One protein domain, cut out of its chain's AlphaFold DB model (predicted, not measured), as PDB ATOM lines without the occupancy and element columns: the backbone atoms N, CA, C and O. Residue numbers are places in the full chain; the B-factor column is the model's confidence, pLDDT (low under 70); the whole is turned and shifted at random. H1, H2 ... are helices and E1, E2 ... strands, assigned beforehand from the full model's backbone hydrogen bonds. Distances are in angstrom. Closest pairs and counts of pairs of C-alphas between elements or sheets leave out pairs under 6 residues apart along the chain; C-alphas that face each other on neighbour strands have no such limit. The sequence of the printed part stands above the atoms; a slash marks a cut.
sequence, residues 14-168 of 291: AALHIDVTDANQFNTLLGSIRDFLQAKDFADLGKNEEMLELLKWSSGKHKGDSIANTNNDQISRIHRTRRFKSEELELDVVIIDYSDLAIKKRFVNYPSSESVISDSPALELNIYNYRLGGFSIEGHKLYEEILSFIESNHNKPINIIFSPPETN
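AT A GLANCE: This is residues 14 to 168 of the 291 residues of an uncharacterized protein of Pseudoalteromonas sp. S1727 (UniProt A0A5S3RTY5). A twisted sheet of six strands has two long helices, H1 and H5, over one face, while a helical hairpin, H2 and H3, reaches out as an arm from the E2 and E3 part of the sheet. Short H4 sits near the end of E4 and leads into a long unnamed stretch. The printed part has 155 residues with five named helices and six named strands, in the order E1 H1 E2 H2 H3 E3 E4 H4 E5 H5 E6; the sheet runs E2 E3 E4 E5 E1 E6, antiparallel throughout. The class is mixed, helices and strands. The whole is compact, with a radius of gyration of the C-alphas of 16.3 A and spans of 47 by 34 by 30 A, the arm adding to the longest.

IN THESE COORDINATES: E1 is residues 14 to 19, 16.8 A long, beginning at C-alpha 14 (31.677, -22.438, 29.289). H1, residues 23 to 39, measures 24.1 A, and E2 is residues 43 to 46. H2, residues 49 to 61, measures 18.4 A, and H3, residues 66 to 79, 20.1 A, from C-alpha 66 (32.282, 2.993, 48.012). E3 is residues 81 to 86, E4 residues 91 to 98, 22.3 A, and H4 residues 101 to 107. E5, residues 122 to 129, measures 22.9 A, and H5, residues 137 to 153, 24.6 A. E6, residues 159 to 162, ends at C-alpha 162 (32.103, -24.733, 33.674).

HOW THE PARTS SIT: The sheet is twisted, its C-alphas lying up to 4.1 A off the best plane; E2 and E6 are its edge strands. E1 has N 16 and O 125 of E5 at 2.9 A, and N 17 and O 159 of E6 at 2.8 A. N 94 and O 126 join E4 and E5 within hydrogen-bond range at 2.8 A, N 84 and O 93 the hairpin E3 and E4 at 2.8 A, and N 45 and O 83 join E2 and E3 at 2.9 A. H1 and H5 lie on the same face, making two layers, helices on one face of a sheet. H1 is over E4 and E5 at a height over the sheet of 9.2 A, and H5 over E5 and E1 at 10.0 A; both run along the strands. They are close but not clearly touching, the closest C-alphas, of Ile 33 and Ile 150, being 7.6 A apart; they run opposite ways at a steep tilt of 37 degrees, only just steep. E5, H5 and E6 form a split strand-helix-strand unit, two strands running the same way with E1 between them, and its crossover is right-handed. H2 and H3, a helical hairpin, touch at a shallow tilt of 23 degrees, opposite ways, closest at the C-alphas of Ser 59 and Ala 68, 4.2 A. H2 is not on the sheet; H3 only grazes it with residues 75 to 79, and H4 with residues 101 to 107. In H1, H2, H3, H4 and H5 every O i to N i+4 pair is within hydrogen-bond range.

THE WHOLE: The two C-alphas farthest apart, of Gly 64 and Ile 137, are 48.6 A apart. The printed part has no cut. The link from H4 to E5, residues 108 to 121, is long; that from E5 to H5 is short, and the others are tight. The mean pLDDT of the printed part is 89.2, and no printed residue is under 70.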
ATOM      1  N   ALA A  14      30.565 -21.540  29.017       94.19
ATOM      2  CA  ALA A  14      31.677 -22.438  29.289       94.19
ATOM      3  C   ALA A  14      32.862 -21.593  29.767       94.19
ATOM      4  O   ALA A  14      33.066 -20.483  29.268       94.19
ATOM      5  N   ALA A  15      33.624 -22.083  30.737       94.25
ATOM      6  CA  ALA A  15      34.755 -21.349  31.290       94.25
ATOM      7  C   ALA A  15      35.957 -22.268  31.495       94.25
ATOM      8  O   ALA A  15      35.879 -23.258  32.225       94.25
ATOM      9  N   LEU A  16      37.067 -21.898  30.863       94.00
ATOM     10  CA  LEU A  16      38.362 -22.554  30.975       94.00
ATOM     11  C   LEU A  16      39.307 -21.674  31.779       94.00
ATOM     12  O   LEU A  16      39.369 -20.463  31.566       94.00
ATOM     13  N   HIS A  17      40.077 -22.293  32.663       92.44
ATOM     14  CA  HIS A  17      41.045 -21.629  33.521       92.44
ATOM     15  C   HIS A  17      42.419 -22.250  33.327       92.44
ATOM     16  O   HIS A  17      42.633 -23.426  33.621       92.44
ATOM     17  N   ILE A  18      43.350 -21.458  32.810       92.81
ATOM     18  CA  ILE A  18      44.669 -21.926  32.390       92.81
ATOM     19  C   ILE A  18      45.712 -21.269  33.280       92.81
ATOM     20  O   ILE A  18      45.903 -20.053  33.239       92.81
ATOM     21  N   ASP A  19      46.387 -22.068  34.097       91.38
ATOM     22  CA  ASP A  19      47.404 -21.561  35.010       91.38
ATOM     23  C   ASP A  19      48.687 -21.199  34.257       91.38
ATOM     24  O   ASP A  19      49.295 -22.028  33.584       91.38
ATOM     25  N   VAL A  20      49.170 -19.974  34.445       89.50
ATOM     26  CA  VAL A  20      50.410 -19.483  33.835       89.50
ATOM     27  C   VAL A  20      51.508 -19.334  34.888       89.50
ATOM     28  O   VAL A  20      51.244 -19.066  36.059       89.50
ATOM     29  N   THR A  21      52.760 -19.562  34.500       85.50
ATOM     30  CA  THR A  21      53.930 -19.453  35.387       85.50
ATOM     31  C   THR A  21      54.455 -18.033  35.491       85.50
ATOM     32  O   THR A  21      54.935 -17.635  36.548       85.50
ATOM     33  N   ASP A  22      54.375 -17.274  34.400       83.62
ATOM     34  CA  ASP A  22      54.973 -15.950  34.279       83.62
ATOM     35  C   ASP A  22      54.309 -15.123  33.164       83.62
ATOM     36  O   ASP A  22      53.482 -15.606  32.385       83.62
ATOM     37  N   ALA A  23      54.692 -13.846  33.092       84.81
ATOM     38  CA  ALA A  23      54.160 -12.893  32.125       84.81
ATOM     39  C   ALA A  23      54.502 -13.243  30.665       84.81
ATOM     40  O   ALA A  23      53.748 -12.889  29.760       84.81
ATOM     41  N   ASN A  24      55.619 -13.932  30.407       87.81
ATOM     42  CA  ASN A  24      56.000 -14.308  29.050       87.81
ATOM     43  C   ASN A  24      55.122 -15.455  28.537       87.81
ATOM     44  O   ASN A  24      54.587 -15.373  27.430       87.81
ATOM     45  N   GLN A  25      54.901 -16.482  29.364       87.44
ATOM     46  CA  GLN A  25      53.962 -17.558  29.052       87.44
ATOM     47  C   GLN A  25      52.548 -17.007  28.852       87.44
ATOM     48  O   GLN A  25      51.880 -17.386  27.892       87.44
ATOM     49  N   PHE A  26      52.121 -16.077  29.709       88.62
ATOM     50  CA  PHE A  26      50.837 -15.395  29.571       88.62
ATOM     51  C   PHE A  26      50.697 -14.700  28.210       88.62
ATOM     52  O   PHE A  26      49.752 -14.972  27.475       88.62
ATOM     53  N   ASN A  27      51.652 -13.834  27.852       90.62
ATOM     54  CA  ASN A  27      51.600 -13.077  26.600       90.62
ATOM     55  C   ASN A  27      51.665 -13.992  25.370       90.62
ATOM     56  O   ASN A  27      50.970 -13.740  24.387       90.62
ATOM     57  N   THR A  28      52.458 -15.063  25.443       91.31
ATOM     58  CA  THR A  28      52.555 -16.069  24.377       91.31
ATOM     59  C   THR A  28      51.221 -16.783  24.185       91.31
ATOM     60  O   THR A  28      50.697 -16.810  23.078       91.31
ATOM     61  N   LEU A  29      50.628 -17.297  25.267       91.06
ATOM     62  CA  LEU A  29      49.343 -17.995  25.226       91.06
ATOM     63  C   LEU A  29      48.212 -17.076  24.740       91.06
ATOM     64  O   LEU A  29      47.410 -17.476  23.899       91.06
ATOM     65  N   LEU A  30      48.175 -15.832  25.229       91.50
ATOM     66  CA  LEU A  30      47.217 -14.820  24.790       91.50
ATOM     67  C   LEU A  30      47.343 -14.533  23.286       91.50
ATOM     68  O   LEU A  30      46.325 -14.451  22.601       91.50
ATOM     69  N   GLY A  31      48.572 -14.389  22.781       92.69
ATOM     70  CA  GLY A  31      48.849 -14.216  21.354       92.69
ATOM     71  C   GLY A  31      48.357 -15.406  20.533       92.69
ATOM     72  O   GLY A  31      47.564 -15.224  19.616       92.69
ATOM     73  N   SER A  32      48.725 -16.625  20.934       93.88
ATOM     74  CA  SER A  32      48.323 -17.858  20.250       93.88
ATOM     75  C   SER A  32      46.805 -18.044  20.201       93.88
ATOM     76  O   SER A  32      46.262 -18.363  19.146       93.88
ATOM     77  N   ILE A  33      46.093 -17.818  21.313       94.94
ATOM     78  CA  ILE A  33      44.624 -17.912  21.347       94.94
ATOM     79  C   ILE A  33      43.999 -16.839  20.457       94.94
ATOM     80  O   ILE A  33      43.041 -17.120  19.740       94.94
ATOM     81  N   ARG A  34      44.529 -15.611  20.479       94.88
ATOM     82  CA  ARG A  34      44.035 -14.539  19.613       94.88
ATOM     83  C   ARG A  34      44.167 -14.921  18.144       94.88
ATOM     84  O   ARG A  34      43.198 -14.788  17.402       94.88
ATOM     85  N   ASP A  35      45.341 -15.386  17.743       95.31
ATOM     86  CA  ASP A  35      45.621 -15.732  16.354       95.31
ATOM     87  C   ASP A  35      44.765 -16.934  15.912       95.31
ATOM     88  O   ASP A  35      44.226 -16.933  14.805       95.31
ATOM     89  N   PHE A  36      44.527 -17.905  16.806       95.81
ATOM     90  CA  PHE A  36      43.571 -18.995  16.582       95.81
ATOM     91  C   PHE A  36      42.142 -18.484  16.348       95.81
ATOM     92  O   PHE A  36      41.500 -18.883  15.379       95.81
ATOM     93  N   LEU A  37      41.638 -17.588  17.204       95.94
ATOM     94  CA  LEU A  37      40.286 -17.032  17.068       95.94
ATOM     95  C   LEU A  37      40.144 -16.220  15.774       95.94
ATOM     96  O   LEU A  37      39.145 -16.350  15.071       95.94
ATOM     97  N   GLN A  38      41.157 -15.430  15.421       94.69
ATOM     98  CA  GLN A  38      41.176 -14.671  14.169       94.69
ATOM     99  C   GLN A  38      41.204 -15.584  12.939       94.69
ATOM    100  O   GLN A  38      40.516 -15.303  11.965       94.69
ATOM    101  N   ALA A  39      41.927 -16.708  12.992       95.00
ATOM    102  CA  ALA A  39      41.903 -17.724  11.938       95.00
ATOM    103  C   ALA A  39      40.547 -18.451  11.816       95.00
ATOM    104  O   ALA A  39      40.297 -19.119  10.816       95.00
ATOM    105  N   LYS A  40      39.680 -18.330  12.829       93.75
ATOM    106  CA  LYS A  40      38.287 -18.805  12.846       93.75
ATOM    107  C   LYS A  40      37.284 -17.681  12.549       93.75
ATOM    108  O   LYS A  40      36.117 -17.800  12.913       93.75
ATOM    109  N   ASP A  41      37.751 -16.585  11.950       93.19
ATOM    110  CA  ASP A  41      36.955 -15.417  11.558       93.19
ATOM    111  C   ASP A  41      36.253 -14.697  12.725       93.19
ATOM    112  O   ASP A  41      35.250 -14.002  12.545       93.19
ATOM    113  N   PHE A  42      36.787 -14.806  13.949       94.31
ATOM    114  CA  PHE A  42      36.311 -13.981  15.055       94.31
ATOM    115  C   PHE A  42      36.814 -12.542  14.913       94.31
ATOM    116  O   PHE A  42      38.018 -12.275  14.863       94.31
ATOM    117  N   ALA A  43      35.883 -11.592  14.962       92.44
ATOM    118  CA  ALA A  43      36.192 -10.177  15.060       92.44
ATOM    119  C   ALA A  43      36.709  -9.844  16.468       92.44
ATOM    120  O   ALA A  43      36.073 -10.162  17.475       92.44
ATOM    121  N   ASP A  44      37.855  -9.168  16.543       93.12
ATOM    122  CA  ASP A  44      38.394  -8.629  17.791       93.12
ATOM    123  C   ASP A  44      37.667  -7.327  18.136       93.12
ATOM    124  O   ASP A  44      37.892  -6.285  17.519       93.12
ATOM    125  N   LEU A  45      36.777  -7.394  19.125       88.69
ATOM    126  CA  LEU A  45      36.028  -6.238  19.613       88.69
ATOM    127  C   LEU A  45      36.816  -5.440  20.662       88.69
ATOM    128  O   LEU A  45      36.340  -4.412  21.139       88.69
ATOM    129  N   GLY A  46      38.009  -5.902  21.049       90.62
ATOM    130  CA  GLY A  46      38.845  -5.237  22.033       90.62
ATOM    131  C   GLY A  46      38.202  -5.189  23.421       90.62
ATOM    132  O   GLY A  46      37.721  -6.198  23.948       90.62
ATOM    133  N   LYS A  47      38.262  -4.008  24.040       89.44
ATOM    134  CA  LYS A  47      37.724  -3.717  25.376       89.44
ATOM    135  C   LYS A  47      36.392  -2.989  25.241       89.44
ATOM    136  O   LYS A  47      36.128  -2.338  24.237       89.44
ATOM    137  N   ASN A  48      35.565  -3.049  26.281       84.25
ATOM    138  CA  ASN A  48      34.333  -2.267  26.317       84.25
ATOM    139  C   ASN A  48      34.643  -0.801  26.679       84.25
ATOM    140  O   ASN A  48      34.560  -0.418  27.847       84.25
ATOM    141  N   GLU A  49      35.056  -0.015  25.681       86.12
ATOM    142  CA  GLU A  49      35.447   1.392  25.853       86.12
ATOM    143  C   GLU A  49      34.279   2.272  26.325       86.12
ATOM    144  O   GLU A  49      34.457   3.084  27.229       86.12
ATOM    145  N   GLU A  50      33.061   2.042  25.829       81.00
ATOM    146  CA  GLU A  50      31.868   2.779  26.277       81.00
ATOM    147  C   GLU A  50      31.608   2.576  27.779       81.00
ATOM    148  O   GLU A  50      31.411   3.531  28.533       81.00
ATOM    149  N   MET A  51      31.671   1.328  28.257       82.06
ATOM    150  CA  MET A  51      31.528   1.032  29.685       82.06
ATOM    151  C   MET A  51      32.685   1.615  30.506       82.06
ATOM    152  O   MET A  51      32.467   2.090  31.622       82.06
ATOM    153  N   LEU A  52      33.911   1.611  29.971       86.19
ATOM    154  CA  LEU A  52      35.058   2.248  30.622       86.19
ATOM    155  C   LEU A  52      34.829   3.748  30.819       86.19
ATOM    156  O   LEU A  52      35.099   4.258  31.907       86.19
ATOM    157  N   GLU A  53      34.333   4.453  29.806       87.19
ATOM    158  CA  GLU A  53      34.031   5.885  29.891       87.19
ATOM    159  C   GLU A  53      32.944   6.176  30.929       87.19
ATOM    160  O   GLU A  53      33.133   7.035  31.795       87.19
ATOM    161  N   LEU A  54      31.849   5.408  30.915       85.25
ATOM    162  CA  LEU A  54      30.755   5.547  31.879       85.25
ATOM    163  C   LEU A  54      31.217   5.316  33.325       85.25
ATOM    164  O   LEU A  54      30.878   6.093  34.224       85.25
ATOM    165  N   LEU A  55      32.020   4.275  33.564       86.50
ATOM    166  CA  LEU A  55      32.548   3.971  34.895       86.50
ATOM    167  C   LEU A  55      33.562   5.018  35.362       86.50
ATOM    168  O   LEU A  55      33.543   5.392  36.535       86.50
ATOM    169  N   LYS A  56      34.421   5.526  34.467       89.19
ATOM    170  CA  LYS A  56      35.370   6.608  34.781       89.19
ATOM    171  C   LYS A  56      34.638   7.892  35.152       89.19
ATOM    172  O   LYS A  56      34.973   8.513  36.160       89.19
ATOM    173  N   TRP A  57      33.613   8.257  34.383       89.19
ATOM    174  CA  TRP A  57      32.759   9.403  34.683       89.19
ATOM    175  C   TRP A  57      32.070   9.248  36.047       89.19
ATOM    176  O   TRP A  57      32.148  10.146  36.888       89.19
ATOM    177  N   SER A  58      31.460   8.085  36.298       84.62
ATOM    178  CA  SER A  58      30.768   7.791  37.557       84.62
ATOM    179  C   SER A  58      31.730   7.810  38.752       84.62
ATOM    180  O   SER A  58      31.467   8.482  39.747       84.62
ATOM    181  N   SER A  59      32.896   7.163  38.635       86.75
ATOM    182  CA  SER A  59      33.948   7.173  39.664       86.75
ATOM    183  C   SER A  59      34.450   8.592  39.968       86.75
ATOM    184  O   SER A  59      34.605   8.960  41.131       86.75
ATOM    185  N   GLY A  60      34.624   9.430  38.939       88.38
ATOM    186  CA  GLY A  60      35.007  10.834  39.105       88.38
ATOM    187  C   GLY A  60      33.975  11.656  39.884       88.38
ATOM    188  O   GLY A  60      34.353  12.484  40.713       88.38
ATOM    189  N   LYS A  61      32.679  11.397  39.668       88.69
ATOM    190  CA  LYS A  61      31.572  12.062  40.377       88.69
ATOM    191  C   LYS A  61      31.441  11.617  41.840       88.69
ATOM    192  O   LYS A  61      31.043  12.411  42.685       88.69
ATOM    193  N   HIS A  62      31.795  10.368  42.122       85.06
ATOM    194  CA  HIS A  62      31.649   9.697  43.417       85.06
ATOM    195  C   HIS A  62      32.974   9.589  44.198       85.06
ATOM    196  O   HIS A  62      33.172   8.715  45.038       85.06
ATOM    197  N   LYS A  63      33.939  10.468  43.909       84.00
ATOM    198  CA  LYS A  63      35.313  10.345  44.411       84.00
ATOM    199  C   LYS A  63      35.371  10.214  45.942       84.00
ATOM    200  O   LYS A  63      34.995  11.132  46.664       84.00
ATOM    201  N   GLY A  64      35.940   9.104  46.417       79.75
ATOM    202  CA  GLY A  64      36.181   8.842  47.841       79.75
ATOM    203  C   GLY A  64      35.091   8.035  48.551       79.75
ATOM    204  O   GLY A  64      35.266   7.724  49.728       79.75
ATOM    205  N   ASP A  65      34.009   7.664  47.864       90.00
ATOM    206  CA  ASP A  65      32.986   6.764  48.399       90.00
ATOM    207  C   ASP A  65      33.170   5.301  47.926       90.00
ATOM    208  O   ASP A  65      34.099   4.944  47.188       90.00
ATOM    209  N   SER A  66      32.280   4.415  48.381       85.88
ATOM    210  CA  SER A  66      32.282   2.993  48.012       85.88
ATOM    211  C   SER A  66      31.926   2.734  46.541       85.88
ATOM    212  O   SER A  66      32.329   1.704  45.989       85.88
ATOM    213  N   ILE A  67      31.208   3.655  45.890       85.06
ATOM    214  CA  ILE A  67      30.819   3.565  44.479       85.06
ATOM    215  C   ILE A  67      32.057   3.776  43.610       85.06
ATOM    216  O   ILE A  67      32.309   2.971  42.712       85.06
ATOM    217  N   ALA A  68      32.880   4.784  43.909       86.19
ATOM    218  CA  ALA A  68      34.141   4.994  43.198       86.19
ATOM    219  C   ALA A  68      35.082   3.785  43.312       86.19
ATOM    220  O   ALA A  68      35.655   3.363  42.309       86.19
ATOM    221  N   ASN A  69      35.191   3.170  44.495       85.06
ATOM    222  CA  ASN A  69      36.007   1.963  44.677       85.06
ATOM    223  C   ASN A  69      35.493   0.788  43.832       85.06
ATOM    224  O   ASN A  69      36.268   0.157  43.116       85.06
ATOM    225  N   THR A  70      34.180   0.551  43.843       85.81
ATOM    226  CA  THR A  70      33.553  -0.502  43.028       85.81
ATOM    227  C   THR A  70      33.748  -0.245  41.531       85.81
ATOM    228  O   THR A  70      34.052  -1.163  40.772       85.81
ATOM    229  N   ASN A  71      33.625   1.008  41.088       87.44
ATOM    230  CA  ASN A  71      33.844   1.378  39.693       87.44
ATOM    231  C   ASN A  71      35.307   1.194  39.277       87.44
ATOM    232  O   ASN A  71      35.563   0.679  38.191       87.44
ATOM    233  N   ASN A  72      36.264   1.566  40.128       87.62
ATOM    234  CA  ASN A  72      37.694   1.382  39.861       87.62
ATOM    235  C   ASN A  72      38.055  -0.104  39.714       87.62
ATOM    236  O   ASN A  72      38.835  -0.470  38.834       87.62
ATOM    237  N   ASP A  73      37.425  -0.963  40.511       86.44
ATOM    238  CA  ASP A  73      37.552  -2.414  40.406       86.44
ATOM    239  C   ASP A  73      37.035  -2.940  39.062       86.44
ATOM    240  O   ASP A  73      37.721  -3.711  38.386       86.44
ATOM    241  N   GLN A  74      35.857  -2.484  38.627       85.88
ATOM    242  CA  GLN A  74      35.314  -2.848  37.314       85.88
ATOM    243  C   GLN A  74      36.169  -2.303  36.163       85.88
ATOM    244  O   GLN A  74      36.405  -3.018  35.193       85.88
ATOM    245  N   ILE A  75      36.694  -1.079  36.274       88.69
ATOM    246  CA  ILE A  75      37.621  -0.495  35.291       88.69
ATOM    247  C   ILE A  75      38.872  -1.370  35.154       88.69
ATOM    248  O   ILE A  75      39.265  -1.713  34.037       88.69
ATOM    249  N   SER A  76      39.470  -1.780  36.278       89.25
ATOM    250  CA  SER A  76      40.631  -2.680  36.293       89.25
ATOM    251  C   SER A  76      40.322  -4.009  35.596       89.25
ATOM    252  O   SER A  76      41.088  -4.468  34.744       89.25
ATOM    253  N   ARG A  77      39.147  -4.587  35.875       87.38
ATOM    254  CA  ARG A  77      38.680  -5.813  35.220       87.38
ATOM    255  C   ARG A  77      38.497  -5.639  33.711       87.38
ATOM    256  O   ARG A  77      38.954  -6.491  32.952       87.38
ATOM    257  N   ILE A  78      37.874  -4.551  33.253       88.81
ATOM    258  CA  ILE A  78      37.674  -4.311  31.814       88.81
ATOM    259  C   ILE A  78      39.021  -4.113  31.109       88.81
ATOM    260  O   ILE A  78      39.222  -4.642  30.020       88.81
ATOM    261  N   HIS A  79      39.986  -3.433  31.734       91.25
ATOM    262  CA  HIS A  79      41.326  -3.292  31.159       91.25
ATOM    263  C   HIS A  79      42.061  -4.622  30.955       91.25
ATOM    264  O   HIS A  79      42.922  -4.687  30.073       91.25
ATOM    265  N   ARG A  80      41.689  -5.647  31.723       91.06
ATOM    266  CA  ARG A  80      42.196  -7.025  31.680       91.06
ATOM    267  C   ARG A  80      41.344  -7.972  30.840       91.06
ATOM    268  O   ARG A  80      41.662  -9.149  30.746       91.06
ATOM    269  N   THR A  81      40.262  -7.475  30.250       92.38
ATOM    270  CA  THR A  81      39.320  -8.278  29.472       92.38
ATOM    271  C   THR A  81      39.442  -7.935  27.993       92.38
ATOM    272  O   THR A  81      39.525  -6.761  27.638       92.38
ATOM    273  N   ARG A  82      39.408  -8.940  27.120       93.50
ATOM    274  CA  ARG A  82      39.311  -8.758  25.668       93.50
ATOM    275  C   ARG A  82      38.223  -9.658  25.102       93.50
ATOM    276  O   ARG A  82      38.125 -10.816  25.504       93.50
ATOM    277  N   ARG A  83      37.396  -9.127  24.202       93.44
ATOM    278  CA  ARG A  83      36.250  -9.839  23.625       93.44
ATOM    279  C   ARG A  83      36.453 -10.086  22.136       93.44
ATOM    280  O   ARG A  83      36.815  -9.179  21.394       93.44
ATOM    281  N   PHE A  84      36.144 -11.302  21.724       93.81
ATOM    282  CA  PHE A  84      36.121 -11.766  20.346       93.81
ATOM    283  C   PHE A  84      34.719 -12.256  20.025       93.81
ATOM    284  O   PHE A  84      34.094 -12.886  20.878       93.81
ATOM    285  N   LYS A  85      34.234 -11.983  18.815       91.69
ATOM    286  CA  LYS A  85      32.877 -12.342  18.406       91.69
ATOM    287  C   LYS A  85      32.834 -12.952  17.013       91.69
ATOM    288  O   LYS A  85      33.423 -12.404  16.088       91.69
ATOM    289  N   SER A  86      32.077 -14.034  16.868       89.56
ATOM    290  CA  SER A  86      31.655 -14.573  15.577       89.56
ATOM    291  C   SER A  86      30.145 -14.391  15.441       89.56
ATOM    292  O   SER A  86      29.372 -14.966  16.209       89.56
ATOM    293  N   GLU A  87      29.718 -13.565  14.480       81.81
ATOM    294  CA  GLU A  87      28.288 -13.398  14.180       81.81
ATOM    295  C   GLU A  87      27.704 -14.647  13.521       81.81
ATOM    296  O   GLU A  87      26.564 -14.995  13.805       81.81
ATOM    297  N   GLU A  88      28.485 -15.340  12.684       83.06
ATOM    298  CA  GLU A  88      28.051 -16.565  12.001       83.06
ATOM    299  C   GLU A  88      27.725 -17.681  12.998       83.06
ATOM    300  O   GLU A  88      26.707 -18.356  12.868       83.06
ATOM    301  N   LEU A  89      28.570 -17.853  14.019       84.06
ATOM    302  CA  LEU A  89      28.397 -18.902  15.023       84.06
ATOM    303  C   LEU A  89      27.570 -18.453  16.239       84.06
ATOM    304  O   LEU A  89      27.325 -19.260  17.133       84.06
ATOM    305  N   GLU A  90      27.176 -17.177  16.302       85.00
ATOM    306  CA  GLU A  90      26.541 -16.538  17.467       85.00
ATOM    307  C   GLU A  90      27.312 -16.756  18.788       85.00
ATOM    308  O   GLU A  90      26.728 -16.910  19.869       85.00
ATOM    309  N   LEU A  91      28.644 -16.759  18.693       89.44
ATOM    310  CA  LEU A  91      29.563 -17.051  19.791       89.44
ATOM    311  C   LEU A  91      30.394 -15.827  20.160       89.44
ATOM    312  O   LEU A  91      30.939 -15.142  19.294       89.44
ATOM    313  N   ASP A  92      30.577 -15.639  21.460       91.94
ATOM    314  CA  ASP A  92      31.575 -14.736  22.013       91.94
ATOM    315  C   ASP A  92      32.614 -15.503  22.815       91.94
ATOM    316  O   ASP A  92      32.282 -16.355  23.639       91.94
ATOM    317  N   VAL A  93      33.871 -15.113  22.648       95.06
ATOM    318  CA  VAL A  93      34.974 -15.555  23.495       95.06
ATOM    319  C   VAL A  93      35.525 -14.346  24.235       95.06
ATOM    320  O   VAL A  93      35.943 -13.355  23.638       95.06
ATOM    321  N   VAL A  94      35.505 -14.412  25.560       94.94
ATOM    322  CA  VAL A  94      35.987 -13.366  26.457       94.94
ATOM    323  C   VAL A  94      37.208 -13.890  27.188       94.94
ATOM    324  O   VAL A  94      37.106 -14.800  28.010       94.94
ATOM    325  N   ILE A  95      38.354 -13.288  26.906       95.31
ATOM    326  CA  ILE A  95      39.623 -13.609  27.547       95.31
ATOM    327  C   ILE A  95      39.838 -12.639  28.707       95.31
ATOM    328  O   ILE A  95      39.727 -11.426  28.516       95.31
ATOM    329  N   ILE A  96      40.143 -13.159  29.895       93.69
ATOM    330  CA  ILE A  96      40.385 -12.370  31.106       93.69
ATOM    331  C   ILE A  96      41.772 -12.682  31.669       93.69
ATOM    332  O   ILE A  96      42.132 -13.836  31.900       93.69
ATOM    333  N   ASP A  97      42.537 -11.622  31.912       93.00
ATOM    334  CA  ASP A  97      43.850 -11.666  32.544       93.00
ATOM    335  C   ASP A  97      43.745 -11.713  34.079       93.00
ATOM    336  O   ASP A  97      43.442 -10.705  34.726       93.00
ATOM    337  N   TYR A  98      44.073 -12.870  34.659       91.94
ATOM    338  CA  TYR A  98      44.245 -13.079  36.099       91.94
ATOM    339  C   TYR A  98      45.708 -13.370  36.473       91.94
ATOM    340  O   TYR A  98      45.984 -14.134  37.400       91.94
ATOM    341  N   SER A  99      46.664 -12.755  35.774       88.62
ATOM    342  CA  SER A  99      48.086 -12.788  36.141       88.62
ATOM    343  C   SER A  99      48.362 -12.158  37.515       88.62
ATOM    344  O   SER A  99      49.299 -12.544  38.211       88.62
ATOM    345  N   ASP A 100      47.520 -11.208  37.928       87.56
ATOM    346  CA  ASP A 100      47.564 -10.558  39.235       87.56
ATOM    347  C   ASP A 100      46.700 -11.313  40.255       87.56
ATOM    348  O   ASP A 100      45.468 -11.348  40.166       87.56
ATOM    349  N   LEU A 101      47.359 -11.884  41.266       85.81
ATOM    350  CA  LEU A 101      46.722 -12.687  42.310       85.81
ATOM    351  C   LEU A 101      45.725 -11.902  43.169       85.81
ATOM    352  O   LEU A 101      44.738 -12.478  43.627       85.81
ATOM    353  N   ALA A 102      45.953 -10.605  43.400       86.00
ATOM    354  CA  ALA A 102      45.037  -9.791  44.195       86.00
ATOM    355  C   ALA A 102      43.704  -9.596  43.460       86.00
ATOM    356  O   ALA A 102      42.634  -9.629  44.072       86.00
ATOM    357  N   ILE A 103      43.772  -9.445  42.138       84.44
ATOM    358  CA  ILE A 103      42.602  -9.339  41.263       84.44
ATOM    359  C   ILE A 103      41.926 -10.699  41.120       84.44
ATOM    360  O   ILE A 103      40.707 -10.780  41.280       84.44
ATOM    361  N   LYS A 104      42.697 -11.774  40.914       87.88
ATOM    362  CA  LYS A 104      42.165 -13.140  40.855       87.88
ATOM    363  C   LYS A 104      41.327 -13.461  42.092       87.88
ATOM    364  O   LYS A 104      40.151 -13.773  41.959       87.88
ATOM    365  N   LYS A 105      41.880 -13.275  43.295       86.31
ATOM    366  CA  LYS A 105      41.177 -13.543  44.566       86.31
ATOM    367  C   LYS A 105      39.901 -12.720  44.753       86.31
ATOM    368  O   LYS A 105      39.015 -13.131  45.494       86.31
ATOM    369  N   ARG A 106      39.805 -11.553  44.110       83.56
ATOM    370  CA  ARG A 106      38.638 -10.669  44.209       83.56
ATOM    371  C   ARG A 106      37.504 -11.073  43.266       83.56
ATOM    372  O   ARG A 106      36.344 -10.950  43.646       83.56
ATOM    373  N   PHE A 107      37.825 -11.512  42.049       83.62
ATOM    374  CA  PHE A 107      36.828 -11.748  40.995       83.62
ATOM    375  C   PHE A 107      36.568 -13.220  40.685       83.62
ATOM    376  O   PHE A 107      35.522 -13.544  40.124       83.62
ATOM    377  N   VAL A 108      37.490 -14.105  41.054       85.31
ATOM    378  CA  VAL A 108      37.383 -15.542  40.821       85.31
ATOM    379  C   VAL A 108      36.898 -16.204  42.102       85.31
ATOM    380  O   VAL A 108      37.673 -16.548  42.990       85.31
ATOM    381  N   ASN A 109      35.580 -16.354  42.198       81.19
ATOM    382  CA  ASN A 109      34.929 -17.157  43.223       81.19
ATOM    383  C   ASN A 109      33.723 -17.860  42.599       81.19
ATOM    384  O   ASN A 109      32.667 -17.255  42.397       81.19
ATOM    385  N   TYR A 110      33.906 -19.132  42.260       83.88
ATOM    386  CA  TYR A 110      32.893 -19.946  41.601       83.88
ATOM    387  C   TYR A 110      32.478 -21.089  42.530       83.88
ATOM    388  O   TYR A 110      33.080 -22.163  42.487       83.88
ATOM    389  N   PRO A 111      31.455 -20.877  43.379       78.19
ATOM    390  CA  PRO A 111      31.039 -21.872  44.366       78.19
ATOM    391  C   PRO A 111      30.500 -23.162  43.733       78.19
ATOM    392  O   PRO A 111      30.499 -24.201  44.379       78.19
ATOM    393  N   SER A 112      30.055 -23.103  42.477       83.75
ATOM    394  CA  SER A 112      29.550 -24.241  41.702       83.75
ATOM    395  C   SER A 112      30.510 -24.672  40.587       83.75
ATOM    396  O   SER A 112      30.051 -25.145  39.551       83.75
ATOM    397  N   SER A 113      31.812 -24.422  40.744       86.12
ATOM    398  CA  SER A 113      32.824 -24.836  39.766       86.12
ATOM    399  C   SER A 113      32.975 -26.357  39.713       86.12
ATOM    400  O   SER A 113      32.869 -27.044  40.726       86.12
ATOM    401  N   GLU A 114      33.239 -26.875  38.515       88.50
ATOM    402  CA  GLU A 114      33.493 -28.301  38.265       88.50
ATOM    403  C   GLU A 114      34.920 -28.722  38.646       88.50
ATOM    404  O   GLU A 114      35.191 -29.905  38.843       88.50
ATOM    405  N   SER A 115      35.834 -27.759  38.784       86.19
ATOM    406  CA  SER A 115      37.230 -27.987  39.155       86.19
ATOM    407  C   SER A 115      37.704 -27.036  40.248       86.19
ATOM    408  O   SER A 115      37.217 -25.915  40.400       86.19
ATOM    409  N   VAL A 116      38.693 -27.498  41.020       83.69
ATOM    410  CA  VAL A 116      39.355 -26.674  42.033       83.69
ATOM    411  C   VAL A 116      40.217 -25.630  41.336       83.69
ATOM    412  O   VAL A 116      41.123 -25.955  40.571       83.69
ATOM    413  N   ILE A 117      39.959 -24.365  41.642       84.06
ATOM    414  CA  ILE A 117      40.710 -23.244  41.085       84.06
ATOM    415  C   ILE A 117      41.963 -23.047  41.931       84.06
ATOM    416  O   ILE A 117      41.877 -22.798  43.133       84.06
ATOM    417  N   SER A 118      43.133 -23.157  41.306       84.50
ATOM    418  CA  SER A 118      44.405 -22.928  41.993       84.50
ATOM    419  C   SER A 118      44.564 -21.459  42.406       84.50
ATOM    420  O   SER A 118      43.927 -20.568  41.849       84.50
ATOM    421  N   ASP A 119      45.487 -21.163  43.318       84.12
ATOM    422  CA  ASP A 119      45.872 -19.784  43.659       84.12
ATOM    423  C   ASP A 119      46.958 -19.206  42.724       84.12
ATOM    424  O   ASP A 119      47.548 -18.172  43.026       84.12
ATOM    425  N   SER A 120      47.243 -19.850  41.586       87.12
ATOM    426  CA  SER A 120      48.300 -19.418  40.655       87.12
ATOM    427  C   SER A 120      47.838 -18.298  39.711       87.12
ATOM    428  O   SER A 120      46.640 -18.186  39.439       87.12
ATOM    429  N   PRO A 121      48.750 -17.481  39.152       89.12
ATOM    430  CA  PRO A 121      48.434 -16.599  38.027       89.12
ATOM    431  C   PRO A 121      47.766 -17.382  36.891       89.12
ATOM    432  O   PRO A 121      48.116 -18.539  36.656       89.12
ATOM    433  N   ALA A 122      46.799 -16.784  36.194       91.69
ATOM    434  CA  ALA A 122      46.047 -17.513  35.176       91.69
ATOM    435  C   ALA A 122      45.471 -16.652  34.050       91.69
ATOM    436  O   ALA A 122      45.314 -15.438  34.177       91.69
ATOM    437  N   LEU A 123      45.106 -17.328  32.967       93.62
ATOM    438  CA  LEU A 123      44.281 -16.823  31.881       93.62
ATOM    439  C   LEU A 123      42.925 -17.541  31.935       93.62
ATOM    440  O   LEU A 123      42.881 -18.770  31.919       93.62
ATOM    441  N   GLU A 124      41.824 -16.793  31.997       94.56
ATOM    442  CA  GLU A 124      40.471 -17.362  31.925       94.56
ATOM    443  C   GLU A 124      39.877 -17.096  30.539       94.56
ATOM    444  O   GLU A 124      39.920 -15.967  30.045       94.56
ATOM    445  N   LEU A 125      39.301 -18.122  29.916       95.94
ATOM    446  CA  LEU A 125      38.504 -17.987  28.703       95.94
ATOM    447  C   LEU A 125      37.058 -18.306  29.042       95.94
ATOM    448  O   LEU A 125      36.739 -19.429  29.420       95.94
ATOM    449  N   ASN A 126      36.177 -17.333  28.853       95.00
ATOM    450  CA  ASN A 126      34.741 -17.546  28.909       95.00
ATOM    451  C   ASN A 126      34.183 -17.593  27.491       95.00
ATOM    452  O   ASN A 126      34.340 -16.640  26.732       95.00
ATOM    453  N   ILE A 127      33.498 -18.675  27.157       95.38
ATOM    454  CA  ILE A 127      32.862 -18.876  25.862       95.38
ATOM    455  C   ILE A 127      31.353 -18.791  26.087       95.38
ATOM    456  O   ILE A 127      30.796 -19.488  26.936       95.38
ATOM    457  N   TYR A 128      30.692 -17.908  25.350       90.94
ATOM    458  CA  TYR A 128      29.256 -17.675  25.418       90.94
ATOM    459  C   TYR A 128      28.638 -18.005  24.070       90.94
ATOM    460  O   TYR A 128      29.026 -17.427  23.061       90.94
ATOM    461  N   ASN A 129      27.641 -18.885  24.067       88.31
ATOM    462  CA  ASN A 129      26.787 -19.120  22.911       88.31
ATOM    463  C   ASN A 129      25.427 -18.483  23.183       88.31
ATOM    464  O   ASN A 129      24.748 -18.876  24.129       88.31
ATOM    465  N   TYR A 130      25.040 -17.483  22.391       81.75
ATOM    466  CA  TYR A 130      23.801 -16.735  22.634       81.75
ATOM    467  C   TYR A 130      22.531 -17.494  22.236       81.75
ATOM    468  O   TYR A 130      21.426 -16.991  22.467       81.75
ATOM    469  N   ARG A 131      22.669 -18.713  21.705       80.50
ATOM    470  CA  ARG A 131      21.550 -19.609  21.441       80.50
ATOM    471  C   ARG A 131      20.795 -19.941  22.734       80.50
ATOM    472  O   ARG A 131      21.363 -20.257  23.777       80.50
ATOM    473  N   LEU A 132      19.467 -19.909  22.649       81.44
ATOM    474  CA  LEU A 132      18.587 -20.338  23.736       81.44
ATOM    475  C   LEU A 132      18.681 -21.860  23.937       81.44
ATOM    476  O   LEU A 132      18.722 -22.617  22.971       81.44
ATOM    477  N   GLY A 133      18.647 -22.323  25.185       83.38
ATOM    478  CA  GLY A 133      18.730 -23.747  25.518       83.38
ATOM    479  C   GLY A 133      20.137 -24.332  25.363       83.38
ATOM    480  O   GLY A 133      20.272 -25.417  24.802       83.38
ATOM    481  N   GLY A 134      21.172 -23.613  25.805       86.94
ATOM    482  CA  GLY A 134      22.557 -24.099  25.830       86.94
ATOM    483  C   GLY A 134      23.315 -23.960  24.506       86.94
ATOM    484  O   GLY A 134      22.851 -23.320  23.559       86.94
ATOM    485  N   PHE A 135      24.507 -24.558  24.446       91.81
ATOM    486  CA  PHE A 135      25.405 -24.423  23.298       91.81
ATOM    487  C   PHE A 135      24.826 -25.103  22.049       91.81
ATOM    488  O   PHE A 135      24.161 -26.138  22.138       91.81
ATOM    489  N   SER A 136      25.080 -24.535  20.867       90.00
ATOM    490  CA  SER A 136      24.831 -25.211  19.586       90.00
ATOM    491  C   SER A 136      25.830 -26.352  19.356       90.00
ATOM    492  O   SER A 136      26.826 -26.468  20.074       90.00
ATOM    493  N   ILE A 137      25.583 -27.195  18.351       92.06
ATOM    494  CA  ILE A 137      26.506 -28.280  17.972       92.06
ATOM    495  C   ILE A 137      27.852 -27.682  17.538       92.06
ATOM    496  O   ILE A 137      28.916 -28.135  17.951       92.06
ATOM    497  N   GLU A 138      27.798 -26.599  16.771       91.06
ATOM    498  CA  GLU A 138      28.954 -25.838  16.308       91.06
ATOM    499  C   GLU A 138      29.686 -25.176  17.481       91.06
ATOM    500  O   GLU A 138      30.914 -25.148  17.507       91.06
ATOM    501  N   GLY A 139      28.947 -24.705  18.492       92.31
ATOM    502  CA  GLY A 139      29.516 -24.169  19.725       92.31
ATOM    503  C   GLY A 139      30.287 -25.212  20.532       92.31
ATOM    504  O   GLY A 139      31.363 -24.901  21.038       92.31
ATOM    505  N   HIS A 140      29.777 -26.445  20.622       95.06
ATOM    506  CA  HIS A 140      30.508 -27.555  21.244       95.06
ATOM    507  C   HIS A 140      31.772 -27.891  20.453       95.06
ATOM    508  O   HIS A 140      32.849 -27.978  21.035       95.06
ATOM    509  N   LYS A 141      31.664 -27.985  19.124       94.50
ATOM    510  CA  LYS A 141      32.814 -28.247  18.254       94.50
ATOM    511  C   LYS A 141      33.905 -27.185  18.414       94.50
ATOM    512  O   LYS A 141      35.070 -27.529  18.575       94.50
ATOM    513  N   LEU A 142      33.543 -25.900  18.420       93.81
ATOM    514  CA  LEU A 142      34.515 -24.827  18.631       93.81
ATOM    515  C   LEU A 142      35.150 -24.905  20.026       93.81
ATOM    516  O   LEU A 142      36.353 -24.699  20.154       93.81
ATOM    517  N   TYR A 143      34.364 -25.196  21.065       95.06
ATOM    518  CA  TYR A 143      34.890 -25.382  22.417       95.06
ATOM    519  C   TYR A 143      35.944 -26.499  22.465       95.06
ATOM    520  O   TYR A 143      37.022 -26.290  23.017       95.06
ATOM    521  N   GLU A 144      35.670 -27.648  21.843       95.62
ATOM    522  CA  GLU A 144      36.617 -28.769  21.756       95.62
ATOM    523  C   GLU A 144      37.881 -28.400  20.968       95.62
ATOM    524  O   GLU A 144      38.991 -28.749  21.376       95.62
ATOM    525  N   GLU A 145      37.734 -27.652  19.870       95.31
ATOM    526  CA  GLU A 145      38.863 -27.138  19.089       95.31
ATOM    527  C   GLU A 145      39.723 -26.157  19.903       95.31
ATOM    528  O   GLU A 145      40.949 -26.250  19.858       95.31
ATOM    529  N   ILE A 146      39.107 -25.256  20.681       94.12
ATOM    530  CA  ILE A 146      39.810 -24.338  21.591       94.12
ATOM    531  C   ILE A 146      40.555 -25.130  22.667       94.12
ATOM    532  O   ILE A 146      41.733 -24.869  22.905       94.12
ATOM    533  N   LEU A 147      39.891 -26.099  23.302       94.44
ATOM    534  CA  LEU A 147      40.490 -26.927  24.345       94.44
ATOM    535  C   LEU A 147      41.716 -27.673  23.799       94.44
ATOM    536  O   LEU A 147      42.811 -27.518  24.334       94.44
ATOM    537  N   SER A 148      41.561 -28.366  22.668       93.88
ATOM    538  CA  SER A 148      42.646 -29.097  21.994       93.88
ATOM    539  C   SER A 148      43.792 -28.176  21.557       93.88
ATOM    540  O   SER A 148      44.974 -28.520  21.659       93.88
ATOM    541  N   PHE A 149      43.466 -26.973  21.076       94.44
ATOM    542  CA  PHE A 149      44.463 -25.971  20.719       94.44
ATOM    543  C   PHE A 149      45.277 -25.525  21.939       94.44
ATOM    544  O   PHE A 149      46.498 -25.409  21.855       94.44
ATOM    545  N   ILE A 150      44.636 -25.304  23.085       92.69
ATOM    546  CA  ILE A 150      45.350 -24.914  24.302       92.69
ATOM    547  C   ILE A 150      46.197 -26.083  24.814       92.69
ATOM    548  O   ILE A 150      47.369 -25.871  25.105       92.69
ATOM    549  N   GLU A 151      45.661 -27.304  24.869       91.75
ATOM    550  CA  GLU A 151      46.395 -28.493  25.339       91.75
ATOM    551  C   GLU A 151      47.651 -28.773  24.503       91.75
ATOM    552  O   GLU A 151      48.692 -29.142  25.041       91.75
ATOM    553  N   SER A 152      47.592 -28.540  23.190       89.25
ATOM    554  CA  SER A 152      48.753 -28.705  22.302       89.25
ATOM    555  C   SER A 152      49.818 -27.611  22.448       89.25
ATOM    556  O   SER A 152      50.975 -27.840  22.099       89.25
ATOM    557  N   ASN A 153      49.457 -26.438  22.977       84.31
ATOM    558  CA  ASN A 153      50.356 -25.289  23.146       84.31
ATOM    559  C   ASN A 153      50.720 -25.006  24.615       84.31
ATOM    560  O   ASN A 153      51.491 -24.084  24.899       84.31
ATOM    561  N   HIS A 154      50.169 -25.771  25.559       84.94
ATOM    562  CA  HIS A 154      50.322 -25.540  26.986       84.94
ATOM    563  C   HIS A 154      50.532 -26.850  27.751       84.94
ATOM    564  O   HIS A 154      49.690 -27.736  27.764       84.94
ATOM    565  N   ASN A 155      51.656 -26.940  28.463       79.75
ATOM    566  CA  ASN A 155      52.097 -28.186  29.103       79.75
ATOM    567  C   ASN A 155      51.452 -28.468  30.473       79.75
ATOM    568  O   ASN A 155      51.836 -29.436  31.132       79.75
ATOM    569  N   LYS A 156      50.538 -27.618  30.956       80.81
ATOM    570  CA  LYS A 156      49.814 -27.847  32.216       80.81
ATOM    571  C   LYS A 156      48.364 -28.245  31.945       80.81
ATOM    572  O   LYS A 156      47.810 -27.833  30.927       80.81
ATOM    573  N   PRO A 157      47.737 -28.991  32.870       80.69
ATOM    574  CA  PRO A 157      46.316 -29.288  32.776       80.69
ATOM    575  C   PRO A 157      45.484 -28.002  32.775       80.69
ATOM    576  O   PRO A 157      45.753 -27.065  33.530       80.69
ATOM    577  N   ILE A 158      44.460 -27.985  31.927       88.56
ATOM    578  CA  ILE A 158      43.464 -26.920  31.858       88.56
ATOM    579  C   ILE A 158      42.368 -27.238  32.873       88.56
ATOM    580  O   ILE A 158      41.817 -28.338  32.876       88.56
ATOM    581  N   ASN A 159      42.028 -26.273  33.723       90.19
ATOM    582  CA  ASN A 159      40.948 -26.434  34.688       90.19
ATOM    583  C   ASN A 159      39.631 -25.992  34.043       90.19
ATOM    584  O   ASN A 159      39.451 -24.821  33.703       90.19
ATOM    585  N   ILE A 160      38.701 -26.927  33.866       92.44
ATOM    586  CA  ILE A 160      37.361 -26.632  33.352       92.44
ATOM    587  C   ILE A 160      36.514 -26.142  34.527       92.44
ATOM    588  O   ILE A 160      36.196 -26.908  35.436       92.44
ATOM    589  N   ILE A 161      36.196 -24.849  34.565       91.50
ATOM    590  CA  ILE A 161      35.359 -24.278  35.629       91.50
ATOM    591  C   ILE A 161      33.895 -24.635  35.377       91.50
ATOM    592  O   ILE A 161      33.197 -25.060  36.294       91.50
ATOM    593  N   PHE A 162      33.450 -24.428  34.139       92.69
ATOM    594  CA  PHE A 162      32.103 -24.733  33.674       92.69
ATOM    595  C   PHE A 162      32.216 -25.373  32.294       92.69
ATOM    596  O   PHE A 162      32.730 -24.740  31.366       92.69
ATOM    597  N   SER A 163      31.739 -26.603  32.162       93.44
ATOM    598  CA  SER A 163      31.630 -27.291  30.882       93.44
ATOM    599  C   SER A 163      30.567 -26.626  29.998       93.44
ATOM    600  O   SER A 163      29.646 -25.971  30.508       93.44
ATOM    601  N   PRO A 164      30.664 -26.759  28.662       93.56
ATOM    602  CA  PRO A 164      29.621 -26.273  27.773       93.56
ATOM    603  C   PRO A 164      28.295 -26.982  28.099       93.56
ATOM    604  O   PRO A 164      28.249 -28.210  28.155       93.56
ATOM    605  N   PRO A 165      27.208 -26.233  28.341       91.06
ATOM    606  CA  PRO A 165      25.905 -26.817  28.622       91.06
ATOM    607  C   PRO A 165      25.340 -27.505  27.380       91.06
ATOM    608  O   PRO A 165      25.398 -26.955  26.276       91.06
ATOM    609  N   GLU A 166      24.709 -28.659  27.594       91.75
ATOM    610  CA  GLU A 166      24.129 -29.477  26.531       91.75
ATOM    611  C   GLU A 166      23.145 -28.708  25.634       91.75
ATOM    612  O   GLU A 166      22.423 -27.800  26.061       91.75
ATOM    613  N   THR A 167      23.059 -29.132  24.372       91.44
ATOM    614  CA  THR A 167      22.098 -28.588  23.412       91.44
ATOM    615  C   THR A 167      20.667 -29.025  23.746       91.44
ATOM    616  O   THR A 167      20.227 -30.122  23.402       91.44
ATOM    617  N   ASN A 168      19.871 -28.126  24.326       91.25
ATOM    618  CA  ASN A 168      18.458 -28.352  24.616       91.25
ATOM    619  C   ASN A 168      17.544 -27.736  23.542       91.25
ATOM    620  O   ASN A 168      17.160 -26.564  23.588       91.25
TER     621      ASN A 168